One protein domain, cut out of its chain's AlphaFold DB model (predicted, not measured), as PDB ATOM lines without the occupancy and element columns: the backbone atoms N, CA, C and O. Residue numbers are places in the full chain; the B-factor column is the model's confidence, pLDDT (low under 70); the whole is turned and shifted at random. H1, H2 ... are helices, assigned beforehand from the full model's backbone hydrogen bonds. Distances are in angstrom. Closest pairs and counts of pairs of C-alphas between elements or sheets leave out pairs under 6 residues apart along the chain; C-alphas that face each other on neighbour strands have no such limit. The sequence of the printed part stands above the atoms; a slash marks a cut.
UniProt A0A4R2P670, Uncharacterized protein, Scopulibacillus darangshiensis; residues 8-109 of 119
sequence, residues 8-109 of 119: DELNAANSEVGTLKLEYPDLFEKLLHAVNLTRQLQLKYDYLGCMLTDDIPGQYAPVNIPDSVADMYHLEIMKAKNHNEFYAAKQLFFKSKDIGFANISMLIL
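Overview. This is residues 8 to 109 of the 119 residues of an uncharacterized protein of Scopulibacillus darangshiensis (UniProt A0A4R2P670). Two pairs of helices lying side by side, H1 with H5 and H2 with H4, sit with the short helices H3 and H6 packed between them; H1 and H4 lie toward opposite ends of the long axis. The packing is mostly crossed, and a long loop, residues 54 to 66, joins H3 to H4. The printed part has 102 residues with six named helices, H1 to H6 in order, and no named strand: all helix. It is compact, with a radius of gyration of the C-alphas of 12.8 A and spans of 37 by 26 by 22 A.

Arrangement. H1, residues 8 to 23, and H2, residues 25 to 40, touch only at the corner, closest at the C-alphas of Lys 21 and Phe 28, 5.3 A. H1 touches H5, residues 86 to 99, at a shallow tilt of 11 degrees, opposite ways; the C-alphas of Ala 13 and Ser 96 are closest, 7.0 A. H2 touches H4, residues 67 to 81, at a shallow tilt of 22 degrees, opposite ways, closest at the C-alphas of Lys 30 and Ala 80, 5.2 A. H3, residues 45 to 53, and H6, residues 101 to 108, touch about perpendicular at 84 degrees, closest at the C-alphas of Tyr 45 and Ala 102, 5.1 A. H1 and H4 are apart. Every O i to N i+4 pair is within hydrogen-bond range in H1, H2, H3 and H6, against 10 of 11 in H4 and 8 of 10 in H5.

Along the chain. H1 begins at C-alpha 8, (104.416, -69.339, 65.670), and is 22.5 A long; H2 is 22.2 A. H4 and H5 are each 20.3 A. H6 ends at C-alpha 108, (110.154, -56.149, 57.268).

Size, cuts and confidence. The C-alphas of Asp 8 and Ser 68 are farthest apart, 40.2 A. The printed part has no cut, and no printed residue is under 70 in pLDDT.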
ATOM      1  N   ASP A   8     103.071 -68.883  65.321       88.25
ATOM      2  CA  ASP A   8     104.416 -69.339  65.670       88.25
ATOM      3  C   ASP A   8     105.407 -69.182  64.512       88.25
ATOM      4  O   ASP A   8     106.495 -68.649  64.713       88.25
ATOM      5  N   GLU A   9     105.019 -69.547  63.285       90.25
ATOM      6  CA  GLU A   9     105.865 -69.339  62.100       90.25
ATOM      7  C   GLU A   9     106.105 -67.849  61.825       90.25
ATOM      8  O   GLU A   9     107.225 -67.448  61.507       90.25
ATOM      9  N   LEU A  10     105.082 -67.004  62.003       91.25
ATOM     10  CA  LEU A  10     105.225 -65.551  61.867       91.25
ATOM     11  C   LEU A  10     106.124 -64.958  62.962       91.25
ATOM     12  O   LEU A  10     106.920 -64.066  62.676       91.25
ATOM     13  N   ASN A  11     106.041 -65.456  64.198       92.44
ATOM     14  CA  ASN A  11     106.924 -65.052  65.296       92.44
ATOM     15  C   ASN A  11     108.378 -65.468  65.048       92.44
ATOM     16  O   ASN A  11     109.294 -64.672  65.278       92.44
ATOM     17  N   ALA A  12     108.598 -66.689  64.556       92.69
ATOM     18  CA  ALA A  12     109.923 -67.177  64.192       92.69
ATOM     19  C   ALA A  12     110.529 -66.317  63.075       92.69
ATOM     20  O   ALA A  12     111.634 -65.795  63.229       92.69
ATOM     21  N   ALA A  13     109.766 -66.066  62.008       92.94
ATOM     22  CA  ALA A  13     110.190 -65.197  60.916       92.94
ATOM     23  C   ALA A  13     110.475 -63.764  61.393       92.94
ATOM     24  O   ALA A  13     111.487 -63.179  61.016       92.94
ATOM     25  N   ASN A  14     109.634 -63.205  62.268       94.50
ATOM     26  CA  ASN A  14     109.843 -61.869  62.830       94.50
ATOM     27  C   ASN A  14     111.108 -61.791  63.696       94.50
ATOM     28  O   ASN A  14     111.801 -60.774  63.693       94.50
ATOM     29  N   SER A  15     111.440 -62.871  64.403       94.44
ATOM     30  CA  SER A  15     112.689 -62.970  65.158       94.44
ATOM     31  C   SER A  15     113.900 -62.991  64.222       94.44
ATOM     32  O   SER A  15     114.850 -62.251  64.456       94.44
ATOM     33  N   GLU A  16     113.845 -63.747  63.118       94.50
ATOM     34  CA  GLU A  16     114.911 -63.741  62.101       94.50
ATOM     35  C   GLU A  16     115.057 -62.366  61.421       94.50
ATOM     36  O   GLU A  16     116.179 -61.903  61.207       94.50
ATOM     37  N   VAL A  17     113.948 -61.666  61.146       95.12
ATOM     38  CA  VAL A  17     113.958 -60.268  60.670       95.12
ATOM     39  C   VAL A  17     114.642 -59.350  61.687       95.12
ATOM     40  O   VAL A  17     115.447 -58.498  61.309       95.12
ATOM     41  N   GLY A  18     114.343 -59.528  62.977       95.38
ATOM     42  CA  GLY A  18     114.976 -58.793  64.070       95.38
ATOM     43  C   GLY A  18     116.487 -59.015  64.125       95.38
ATOM     44  O   GLY A  18     117.240 -58.044  64.195       95.38
ATOM     45  N   THR A  19     116.934 -60.268  64.017       95.12
ATOM     46  CA  THR A  19     118.362 -60.614  63.942       95.12
ATOM     47  C   THR A  19     119.022 -59.967  62.729       95.12
ATOM     48  O   THR A  19     120.048 -59.312  62.883       95.12
ATOM     49  N   LEU A  20     118.405 -60.046  61.544       94.31
ATOM     50  CA  LEU A  20     118.933 -59.419  60.327       94.31
ATOM     51  C   LEU A  20     119.103 -57.901  60.491       94.31
ATOM     52  O   LEU A  20     120.114 -57.343  60.073       94.31
ATOM     53  N   LYS A  21     118.130 -57.237  61.125       95.50
ATOM     54  CA  LYS A  21     118.173 -55.797  61.403       95.50
ATOM     55  C   LYS A  21     119.300 -55.413  62.367       95.50
ATOM     56  O   LYS A  21     119.843 -54.319  62.238       95.50
ATOM     57  N   LEU A  22     119.615 -56.270  63.338       95.69
ATOM     58  CA  LEU A  22     120.671 -56.029  64.324       95.69
ATOM     59  C   LEU A  22     122.065 -56.340  63.773       95.69
ATOM     60  O   LEU A  22     122.988 -55.562  63.996       95.69
ATOM     61  N   GLU A  23     122.218 -57.459  63.065       95.50
ATOM     62  CA  GLU A  23     123.510 -57.913  62.541       95.50
ATOM     63  C   GLU A  23     123.922 -57.161  61.271       95.50
ATOM     64  O   GLU A  23     125.096 -56.838  61.102       95.50
ATOM     65  N   TYR A  24     122.960 -56.839  60.399       95.81
ATOM     66  CA  TYR A  24     123.210 -56.224  59.093       95.81
ATOM     67  C   TYR A  24     122.236 -55.061  58.829       95.81
ATOM     68  O   TYR A  24     121.401 -55.136  57.919       95.81
ATOM     69  N   PRO A  25     122.323 -53.958  59.597       94.94
ATOM     70  CA  PRO A  25     121.397 -52.829  59.480       94.94
ATOM     71  C   PRO A  25     121.382 -52.215  58.071       94.94
ATOM     72  O   PRO A  25     120.308 -51.927  57.543       94.94
ATOM     73  N   ASP A  26     122.544 -52.110  57.419       95.69
ATOM     74  CA  ASP A  26     122.677 -51.595  56.050       95.69
ATOM     75  C   ASP A  26     121.969 -52.469  55.002       95.69
ATOM     76  O   ASP A  26     121.438 -51.960  54.008       95.69
ATOM     77  N   LEU A  27     121.976 -53.791  55.192       95.44
ATOM     78  CA  LEU A  27     121.263 -54.740  54.339       95.44
ATOM     79  C   LEU A  27     119.760 -54.660  54.603       95.44
ATOM     80  O   LEU A  27     118.969 -54.618  53.658       95.44
ATOM     81  N   PHE A  28     119.367 -54.598  55.876       96.06
ATOM     82  CA  PHE A  28     117.971 -54.454  56.267       96.06
ATOM     83  C   PHE A  28     117.350 -53.175  55.691       96.06
ATOM     84  O   PHE A  28     116.240 -53.226  55.166       96.06
ATOM     85  N   GLU A  29     118.067 -52.051  55.708       95.88
ATOM     86  CA  GLU A  29     117.605 -50.797  55.104       95.88
ATOM     87  C   GLU A  29     117.358 -50.950  53.594       95.88
ATOM     88  O   GLU A  29     116.299 -50.572  53.092       95.88
ATOM     89  N   LYS A  30     118.272 -51.602  52.865       95.06
ATOM     90  CA  LYS A  30     118.106 -51.867  51.422       95.06
ATOM     91  C   LYS A  30     116.913 -52.779  51.135       95.06
ATOM     92  O   LYS A  30     116.166 -52.534  50.188       95.06
ATOM     93  N   LEU A  31     116.689 -53.800  51.963       95.00
ATOM     94  CA  LEU A  31     115.496 -54.645  51.863       95.00
ATOM     95  C   LEU A  31     114.221 -53.860  52.153       95.00
ATOM     96  O   LEU A  31     113.236 -54.004  51.434       95.00
ATOM     97  N   LEU A  32     114.238 -53.009  53.178       95.88
ATOM     98  CA  LEU A  32     113.114 -52.152  53.522       95.88
ATOM     99  C   LEU A  32     112.771 -51.206  52.365       95.88
ATOM    100  O   LEU A  32     111.590 -51.012  52.067       95.88
ATOM    101  N   HIS A  33     113.774 -50.652  51.680       95.44
ATOM    102  CA  HIS A  33     113.569 -49.863  50.464       95.44
ATOM    103  C   HIS A  33     112.959 -50.693  49.336       95.44
ATOM    104  O   HIS A  33     111.950 -50.271  48.772       95.44
ATOM    105  N   ALA A  34     113.494 -51.887  49.061       95.31
ATOM    106  CA  ALA A  34     112.955 -52.778  48.036       95.31
ATOM    107  C   ALA A  34     111.482 -53.128  48.311       95.31
ATOM    108  O   ALA A  34     110.637 -52.941  47.440       95.31
ATOM    109  N   VAL A  35     111.149 -53.525  49.544       95.56
ATOM    110  CA  VAL A  35     109.774 -53.839  49.968       95.56
ATOM    111  C   VAL A  35     108.850 -52.624  49.837       95.56
ATOM    112  O   VAL A  35     107.723 -52.742  49.344       95.56
ATOM    113  N   ASN A  36     109.307 -51.439  50.249       95.38
ATOM    114  CA  ASN A  36     108.532 -50.210  50.090       95.38
ATOM    115  C   ASN A  36     108.291 -49.865  48.619       95.38
ATOM    116  O   ASN A  36     107.173 -49.477  48.277       95.38
ATOM    117  N   LEU A  37     109.298 -50.029  47.761       94.25
ATOM    118  CA  LEU A  37     109.174 -49.778  46.331       94.25
ATOM    119  C   LEU A  37     108.204 -50.770  45.679       94.25
ATOM    120  O   LEU A  37     107.319 -50.342  44.943       94.25
ATOM    121  N   THR A  38     108.285 -52.065  46.016       93.94
ATOM    122  CA  THR A  38     107.315 -53.086  45.576       93.94
ATOM    123  C   THR A  38     105.887 -52.653  45.908       93.94
ATOM    124  O   THR A  38     105.007 -52.704  45.049       93.94
ATOM    125  N   ARG A  39     105.663 -52.156  47.132       93.06
ATOM    126  CA  ARG A  39     104.355 -51.661  47.579       93.06
ATOM    127  C   ARG A  39     103.901 -50.412  46.819       93.06
ATOM    128  O   ARG A  39     102.740 -50.341  46.429       93.06
ATOM    129  N   GLN A  40     104.785 -49.434  46.616       92.69
ATOM    130  CA  GLN A  40     104.459 -48.184  45.913       92.69
ATOM    131  C   GLN A  40     104.116 -48.416  44.440       92.69
ATOM    132  O   GLN A  40     103.187 -47.802  43.923       92.69
ATOM    133  N   LEU A  41     104.816 -49.347  43.790       90.94
ATOM    134  CA  LEU A  41     104.560 -49.753  42.409       90.94
ATOM    135  C   LEU A  41     103.386 -50.740  42.273       90.94
ATOM    136  O   LEU A  41     103.102 -51.193  41.168       90.94
ATOM    137  N   GLN A  42     102.718 -51.087  43.380       89.94
ATOM    138  CA  GLN A  42     101.625 -52.068  43.430       89.94
ATOM    139  C   GLN A  42     102.009 -53.435  42.834       89.94
ATOM    140  O   GLN A  42     101.177 -54.161  42.285       89.94
ATOM    141  N   LEU A  43     103.286 -53.800  42.952       90.81
ATOM    142  CA  LEU A  43     103.799 -55.097  42.534       90.81
ATOM    143  C   LEU A  43     103.457 -56.159  43.583       90.81
ATOM    144  O   LEU A  43     103.309 -55.878  44.774       90.81
ATOM    145  N   LYS A  44     103.360 -57.417  43.151       91.38
ATOM    146  CA  LYS A  44     103.159 -58.538  44.076       91.38
ATOM    147  C   LYS A  44     104.446 -58.797  44.857       91.38
ATOM    148  O   LYS A  44     105.516 -58.875  44.263       91.38
ATOM    149  N   TYR A  45     104.346 -59.034  46.163       92.94
ATOM    150  CA  TYR A  45     105.512 -59.442  46.955       92.94
ATOM    151  C   TYR A  45     106.088 -60.791  46.518       92.94
ATOM    152  O   TYR A  45     107.280 -61.011  46.685       92.94
ATOM    153  N   ASP A  46     105.291 -61.662  45.890       91.12
ATOM    154  CA  ASP A  46     105.813 -62.872  45.250       91.12
ATOM    155  C   ASP A  46     106.855 -62.552  44.172       91.12
ATOM    156  O   ASP A  46     107.863 -63.241  44.063       91.12
ATOM    157  N   TYR A  47     106.658 -61.461  43.424       91.75
ATOM    158  CA  TYR A  47     107.631 -61.008  42.436       91.75
ATOM    159  C   TYR A  47     108.942 -60.585  43.098       91.75
ATOM    160  O   TYR A  47     110.010 -61.012  42.670       91.75
ATOM    161  N   LEU A  48     108.866 -59.793  44.175       93.12
ATOM    162  CA  LEU A  48     110.037 -59.424  44.976       93.12
ATOM    163  C   LEU A  48     110.760 -60.669  45.508       93.12
ATOM    164  O   LEU A  48     111.972 -60.782  45.350       93.12
ATOM    165  N   GLY A  49     110.009 -61.596  46.104       91.75
ATOM    166  CA  GLY A  49     110.528 -62.849  46.639       91.75
ATOM    167  C   GLY A  49     111.328 -63.616  45.598       91.75
ATOM    168  O   GLY A  49     112.498 -63.897  45.839       91.75
ATOM    169  N   CYS A  50     110.751 -63.837  44.411       90.69
ATOM    170  CA  CYS A  50     111.440 -64.500  43.304       90.69
ATOM    171  C   CYS A  50     112.733 -63.784  42.889       90.69
ATOM    172  O   CYS A  50     113.760 -64.430  42.694       90.69
ATOM    173  N   MET A  51     112.722 -62.451  42.808       90.81
ATOM    174  CA  MET A  51     113.911 -61.673  42.434       90.81
ATOM    175  C   MET A  51     115.044 -61.777  43.471       90.81
ATOM    176  O   MET A  51     116.224 -61.746  43.104       90.81
ATOM    177  N   LEU A  52     114.698 -61.905  44.756       91.88
ATOM    178  CA  LEU A  52     115.650 -62.060  45.861       91.88
ATOM    179  C   LEU A  52     116.161 -63.502  46.003       91.88
ATOM    180  O   LEU A  52     117.318 -63.706  46.374       91.88
ATOM    181  N   THR A  53     115.332 -64.503  45.704       89.50
ATOM    182  CA  THR A  53     115.700 -65.925  45.787       89.50
ATOM    183  C   THR A  53     116.304 -66.486  44.500       89.50
ATOM    184  O   THR A  53     116.806 -67.609  44.529       89.50
ATOM    185  N   ASP A  54     116.328 -65.703  43.417       84.12
ATOM    186  CA  ASP A  54     116.666 -66.136  42.052       84.12
ATOM    187  C   ASP A  54     115.706 -67.218  41.510       84.12
ATOM    188  O   ASP A  54     116.083 -68.031  40.666       84.12
ATOM    189  N   ASP A  55     114.456 -67.233  41.988       84.19
ATOM    190  CA  ASP A  55     113.402 -68.081  41.425       84.19
ATOM    191  C   ASP A  55     112.802 -67.446  40.160       84.19
ATOM    192  O   ASP A  55     112.810 -66.228  39.971       84.19
ATOM    193  N   ILE A  56     112.206 -68.277  39.301       80.38
ATOM    194  CA  ILE A  56     111.542 -67.815  38.078       80.38
ATOM    195  C   ILE A  56     110.200 -67.162  38.458       80.38
ATOM    196  O   ILE A  56     109.307 -67.861  38.941       80.38
ATOM    197  N   PRO A  57     110.002 -65.852  38.207       77.44
ATOM    198  CA  PRO A  57     108.806 -65.139  38.650       77.44
ATOM    199  C   PRO A  57     107.526 -65.601  37.947       77.44
ATOM    200  O   PRO A  57     106.446 -65.419  38.499       77.44
ATOM    201  N   GLY A  58     107.611 -66.210  36.756       80.75
ATOM    202  CA  GLY A  58     106.468 -66.794  36.045       80.75
ATOM    203  C   GLY A  58     105.242 -65.872  36.029       80.75
ATOM    204  O   GLY A  58     105.307 -64.738  35.564       80.75
ATOM    205  N   GLN A  59     104.134 -66.340  36.608       77.94
ATOM    206  CA  GLN A  59     102.862 -65.607  36.722       77.94
ATOM    207  C   GLN A  59     102.881 -64.374  37.652       77.94
ATOM    208  O   GLN A  59     101.897 -63.633  37.729       77.94
ATOM    209  N   TYR A  60     103.947 -64.189  38.430       80.00
ATOM    210  CA  TYR A  60     104.122 -63.051  39.334       80.00
ATOM    211  C   TYR A  60     104.802 -61.867  38.654       80.00
ATOM    212  O   TYR A  60     104.781 -60.771  39.213       80.00
ATOM    213  N   ALA A  61     105.365 -62.066  37.457       79.69
ATOM    214  CA  ALA A  61     105.920 -60.979  36.670       79.69
ATOM    215  C   ALA A  61     104.835 -59.924  36.364       79.69
ATOM    216  O   ALA A  61     103.697 -60.276  36.030       79.69
ATOM    217  N   PRO A  62     105.152 -58.628  36.497       80.38
ATOM    218  CA  PRO A  62     104.212 -57.568  36.172       80.38
ATOM    219  C   PRO A  62     103.948 -57.529  34.664       80.38
ATOM    220  O   PRO A  62     104.878 -57.495  33.868       80.38
ATOM    221  N   VAL A  63     102.671 -57.527  34.275       75.12
ATOM    222  CA  VAL A  63     102.256 -57.586  32.858       75.12
ATOM    223  C   VAL A  63     102.153 -56.192  32.219       75.12
ATOM    224  O   VAL A  63     102.297 -56.064  31.013       75.12
ATOM    225  N   ASN A  64     101.925 -55.144  33.020       79.00
ATOM    226  CA  ASN A  64     101.541 -53.809  32.534       79.00
ATOM    227  C   ASN A  64     102.426 -52.671  33.077       79.00
ATOM    228  O   ASN A  64     101.938 -51.555  33.253       79.00
ATOM    229  N   ILE A  65     103.698 -52.934  33.391       83.62
ATOM    230  CA  ILE A  65     104.629 -51.863  33.774       83.62
ATOM    231  C   ILE A  65     105.510 -51.481  32.580       83.62
ATOM    232  O   ILE A  65     105.948 -52.376  31.863       83.62
ATOM    233  N   PRO A  66     105.781 -50.183  32.349       89.19
ATOM    234  CA  PRO A  66     106.774 -49.773  31.362       89.19
ATOM    235  C   PRO A  66     108.154 -50.353  31.692       89.19
ATOM    236  O   PRO A  66     108.541 -50.363  32.864       89.19
ATOM    237  N   ASP A  67     108.918 -50.741  30.670       86.69
ATOM    238  CA  ASP A  67     110.255 -51.336  30.835       86.69
ATOM    239  C   ASP A  67     111.180 -50.456  31.685       86.69
ATOM    240  O   ASP A  67     111.823 -50.940  32.606       86.69
ATOM    241  N   SER A  68     111.139 -49.133  31.500       89.88
ATOM    242  CA  SER A  68     111.936 -48.194  32.303       89.88
ATOM    243  C   SER A  68     111.635 -48.261  33.808       89.88
ATOM    244  O   SER A  68     112.512 -48.016  34.637       89.88
ATOM    245  N   VAL A  69     110.387 -48.565  34.181       88.94
ATOM    246  CA  VAL A  69     109.973 -48.739  35.581       88.94
ATOM    247  C   VAL A  69     110.414 -50.110  36.094       88.94
ATOM    248  O   VAL A  69     110.857 -50.216  37.239       88.94
ATOM    249  N   ALA A  70     110.335 -51.146  35.253       88.12
ATOM    250  CA  ALA A  70     110.851 -52.475  35.571       88.12
ATOM    251  C   ALA A  70     112.366 -52.439  35.827       88.12
ATOM    252  O   ALA A  70     112.822 -52.941  36.855       88.12
ATOM    253  N   ASP A  71     113.117 -51.758  34.963       90.25
ATOM    254  CA  ASP A  71     114.564 -51.576  35.081       90.25
ATOM    255  C   ASP A  71     114.929 -50.828  36.365       90.25
ATOM    256  O   ASP A  71     115.799 -51.264  37.118       90.25
ATOM    257  N   MET A  72     114.225 -49.730  36.674       91.50
ATOM    258  CA  MET A  72     114.419 -48.997  37.930       91.50
ATOM    259  C   MET A  72     114.191 -49.900  39.148       91.50
ATOM    260  O   MET A  72     114.978 -49.879  40.097       91.50
ATOM    261  N   TYR A  73     113.129 -50.706  39.124       92.25
ATOM    262  CA  TYR A  73     112.820 -51.644  40.197       92.25
ATOM    263  C   TYR A  73     113.904 -52.719  40.350       92.25
ATOM    264  O   TYR A  73     114.326 -53.023  41.469       92.25
ATOM    265  N   HIS A  74     114.408 -53.264  39.241       90.81
ATOM    266  CA  HIS A  74     115.499 -54.244  39.256       90.81
ATOM    267  C   HIS A  74     116.788 -53.647  39.798       90.81
ATOM    268  O   HIS A  74     117.443 -54.285  40.618       90.81
ATOM    269  N   LEU A  75     117.130 -52.421  39.401       92.06
ATOM    270  CA  LEU A  75     118.297 -51.710  39.923       92.06
ATOM    271  C   LEU A  75     118.210 -51.522  41.440       92.06
ATOM    272  O   LEU A  75     119.212 -51.705  42.130       92.06
ATOM    273  N   GLU A  76     117.029 -51.208  41.971       91.94
ATOM    274  CA  GLU A  76     116.836 -51.083  43.417       91.94
ATOM    275  C   GLU A  76     117.041 -52.422  44.136       91.94
ATOM    276  O   GLU A  76     117.779 -52.490  45.119       91.94
ATOM    277  N   ILE A  77     116.475 -53.513  43.610       92.75
ATOM    278  CA  ILE A  77     116.691 -54.856  44.170       92.75
ATOM    279  C   ILE A  77     118.172 -55.244  44.099       92.75
ATOM    280  O   ILE A  77     118.713 -55.812  45.050       92.75
ATOM    281  N   MET A  78     118.858 -54.910  43.003       92.31
ATOM    282  CA  MET A  78     120.280 -55.204  42.829       92.31
ATOM    283  C   MET A  78     121.152 -54.529  43.891       92.31
ATOM    284  O   MET A  78     122.157 -55.111  44.291       92.31
ATOM    285  N   LYS A  79     120.762 -53.363  44.424       91.81
ATOM    286  CA  LYS A  79     121.473 -52.746  45.558       91.81
ATOM    287  C   LYS A  79     121.458 -53.642  46.795       91.81
ATOM    288  O   LYS A  79     122.479 -53.744  47.467       91.81
ATOM    289  N   ALA A  80     120.333 -54.302  47.081       91.62
ATOM    290  CA  ALA A  80     120.250 -55.277  48.167       91.62
ATOM    291  C   ALA A  80     121.054 -56.547  47.841       91.62
ATOM    292  O   ALA A  80     121.801 -57.028  48.690       91.62
ATOM    293  N   LYS A  81     120.960 -57.052  46.601       92.88
ATOM    294  CA  LYS A  81     121.660 -58.276  46.158       92.88
ATOM    295  C   LYS A  81     123.183 -58.150  46.134       92.88
ATOM    296  O   LYS A  81     123.870 -59.135  46.368       92.88
ATOM    297  N   ASN A  82     123.699 -56.953  45.868       93.56
ATOM    298  CA  ASN A  82     125.134 -56.674  45.815       93.56
ATOM    299  C   ASN A  82     125.773 -56.469  47.200       93.56
ATOM    300  O   ASN A  82     126.965 -56.182  47.282       93.56
ATOM    301  N   HIS A  83     125.006 -56.584  48.286       93.19
ATOM    302  CA  HIS A  83     125.552 -56.557  49.640       93.19
ATOM    303  C   HIS A  83     126.331 -57.850  49.929       93.19
ATOM    304  O   HIS A  83     125.867 -58.934  49.572       93.19
ATOM    305  N   ASN A  84     127.473 -57.768  50.622       90.94
ATOM    306  CA  ASN A  84     128.326 -58.943  50.877       90.94
ATOM    307  C   ASN A  84     127.590 -60.043  51.668       90.94
ATOM    308  O   ASN A  84     127.803 -61.236  51.471       90.94
ATOM    309  N   GLU A  85     126.673 -59.630  52.533       94.06
ATOM    310  CA  GLU A  85     125.898 -60.454  53.453       94.06
ATOM    311  C   GLU A  85     124.485 -60.743  52.923       94.06
ATOM    312  O   GLU A  85     123.624 -61.230  53.657       94.06
ATOM    313  N   PHE A  86     124.232 -60.500  51.628       93.69
ATOM    314  CA  PHE A  86     122.930 -60.759  51.005       93.69
ATOM    315  C   PHE A  86     122.451 -62.208  51.189       93.69
ATOM    316  O   PHE A  86     121.247 -62.467  51.203       93.69
ATOM    317  N   TYR A  87     123.366 -63.162  51.392       92.88
ATOM    318  CA  TYR A  87     123.007 -64.550  51.681       92.88
ATOM    319  C   TYR A  87     122.039 -64.669  52.877       92.88
ATOM    320  O   TYR A  87     121.143 -65.514  52.835       92.88
ATOM    321  N   ALA A  88     122.175 -63.822  53.906       92.88
ATOM    322  CA  ALA A  88     121.316 -63.840  55.089       92.88
ATOM    323  C   ALA A  88     119.877 -63.437  54.729       92.88
ATOM    324  O   ALA A  88     118.918 -64.123  55.085       92.88
ATOM    325  N   ALA A  89     119.730 -62.385  53.918       92.56
ATOM    326  CA  ALA A  89     118.444 -61.974  53.363       92.56
ATOM    327  C   ALA A  89     117.840 -63.056  52.459       92.56
ATOM    328  O   ALA A  89     116.663 -63.394  52.579       92.56
ATOM    329  N   LYS A  90     118.648 -63.648  51.574       93.88
ATOM    330  CA  LYS A  90     118.199 -64.717  50.678       93.88
ATOM    331  C   LYS A  90     117.688 -65.930  51.458       93.88
ATOM    332  O   LYS A  90     116.642 -66.468  51.106       93.88
ATOM    333  N   GLN A  91     118.379 -66.337  52.525       92.25
ATOM    334  CA  GLN A  91     117.929 -67.428  53.396       92.25
ATOM    335  C   GLN A  91     116.618 -67.094  54.107       92.25
ATOM    336  O   GLN A  91     115.724 -67.939  54.130       92.25
ATOM    337  N   LEU A  92     116.473 -65.871  54.625       92.56
ATOM    338  CA  LEU A  92     115.235 -65.411  55.256       92.56
ATOM    339  C   LEU A  92     114.041 -65.540  54.300       92.56
ATOM    340  O   LEU A  92     113.025 -66.142  54.648       92.56
ATOM    341  N   PHE A  93     114.173 -65.029  53.072       92.06
ATOM    342  CA  PHE A  93     113.121 -65.129  52.056       92.06
ATOM    343  C   PHE A  93     112.881 -66.576  51.611       92.06
ATOM    344  O   PHE A  93     111.733 -66.967  51.422       92.06
ATOM    345  N   PHE A  94     113.931 -67.391  51.492       90.62
ATOM    346  CA  PHE A  94     113.803 -68.801  51.126       90.62
ATOM    347  C   PHE A  94     113.025 -69.608  52.174       90.62
ATOM    348  O   PHE A  94     112.097 -70.325  51.808       90.62
ATOM    349  N   LYS A  95     113.347 -69.458  53.466       88.25
ATOM    350  CA  LYS A  95     112.595 -70.084  54.569       88.25
ATOM    351  C   LYS A  95     111.169 -69.549  54.673       88.25
ATOM    352  O   LYS A  95     110.256 -70.270  55.047       88.25
ATOM    353  N   SER A  96     110.969 -68.285  54.310       85.75
ATOM    354  CA  SER A  96     109.657 -67.642  54.362       85.75
ATOM    355  C   SER A  96     108.732 -68.026  53.204       85.75
ATOM    356  O   SER A  96     107.610 -67.522  53.137       85.75
ATOM    357  N   LYS A  97     109.149 -68.916  52.290       84.88
ATOM    358  CA  LYS A  97     108.277 -69.442  51.228       84.88
ATOM    359  C   LYS A  97     107.022 -70.101  51.804       84.88
ATOM    360  O   LYS A  97     105.934 -69.865  51.282       84.88
ATOM    361  N   ASP A  98     107.167 -70.825  52.913       83.06
ATOM    362  CA  ASP A  98     106.070 -71.516  53.605       83.06
ATOM    363  C   ASP A  98     105.100 -70.578  54.324       83.06
ATOM    364  O   ASP A  98     103.982 -70.979  54.622       83.06
ATOM    365  N   ILE A  99     105.480 -69.321  54.575       86.44
ATOM    366  CA  ILE A  99     104.562 -68.296  55.092       86.44
ATOM    367  C   ILE A  99     104.128 -67.291  54.024       86.44
ATOM    368  O   ILE A  99     103.272 -66.450  54.272       86.44
ATOM    369  N   GLY A 100     104.686 -67.379  52.820       89.38
ATOM    370  CA  GLY A 100     104.431 -66.461  51.722       89.38
ATOM    371  C   GLY A 100     105.232 -65.157  51.811       89.38
ATOM    372  O   GLY A 100     105.384 -64.525  52.859       89.38
ATOM    373  N   PHE A 101     105.681 -64.690  50.646       92.00
ATOM    374  CA  PHE A 101     106.518 -63.495  50.529       92.00
ATOM    375  C   PHE A 101     105.832 -62.200  50.987       92.00
ATOM    376  O   PHE A 101     106.500 -61.254  51.409       92.00
ATOM    377  N   ALA A 102     104.500 -62.151  50.941       92.12
ATOM    378  CA  ALA A 102     103.736 -61.029  51.472       92.12
ATOM    379  C   ALA A 102     103.891 -60.897  52.994       92.12
ATOM    380  O   ALA A 102     104.102 -59.789  53.484       92.12
ATOM    381  N   ASN A 103     103.856 -62.011  53.729       92.75
ATOM    382  CA  ASN A 103     103.927 -62.002  55.187       92.75
ATOM    383  C   ASN A 103     105.303 -61.533  55.666       92.75
ATOM    384  O   ASN A 103     105.381 -60.592  56.453       92.75
ATOM    385  N   ILE A 104     106.388 -62.083  55.109       94.06
ATOM    386  CA  ILE A 104     107.747 -61.626  55.442       94.06
ATOM    387  C   ILE A 104     107.978 -60.158  55.062       94.06
ATOM    388  O   ILE A 104     108.576 -59.407  55.828       94.06
ATOM    389  N   SER A 105     107.434 -59.706  53.928       94.62
ATOM    390  CA  SER A 105     107.519 -58.297  53.524       94.62
ATOM    391  C   SER A 105     106.809 -57.378  54.522       94.62
ATOM    392  O   SER A 105     107.312 -56.304  54.846       94.62
ATOM    393  N   MET A 106     105.667 -57.800  55.071       94.12
ATOM    394  CA  MET A 106     104.955 -57.035  56.098       94.12
ATOM    395  C   MET A 106     105.718 -56.987  57.428       94.12
ATOM    396  O   MET A 106     105.737 -55.933  58.065       94.12
ATOM    397  N   LEU A 107     106.395 -58.072  57.813       94.69
ATOM    398  CA  LEU A 107     107.280 -58.091  58.984       94.69
ATOM    399  C   LEU A 107     108.472 -57.137  58.799       94.69
ATOM    400  O   LEU A 107     108.779 -56.355  59.696       94.69
ATOM    401  N   ILE A 108     109.084 -57.108  57.608       94.94
ATOM    402  CA  ILE A 108     110.154 -56.149  57.268       94.94
ATOM    403  C   ILE A 108     109.651 -54.698  57.358       94.94
ATOM    404  O   ILE A 108     110.372 -53.829  57.841       94.94
ATOM    405  N   LEU A 109     108.397 -54.429  56.974       94.69
ATOM    406  CA  LEU A 109     107.751 -53.119  57.155       94.69
ATOM    407  C   LEU A 109     107.455 -52.766  58.627       94.69
ATOM    408  O   LEU A 109     106.933 -51.681  58.892       94.69
TER     409      LEU A 109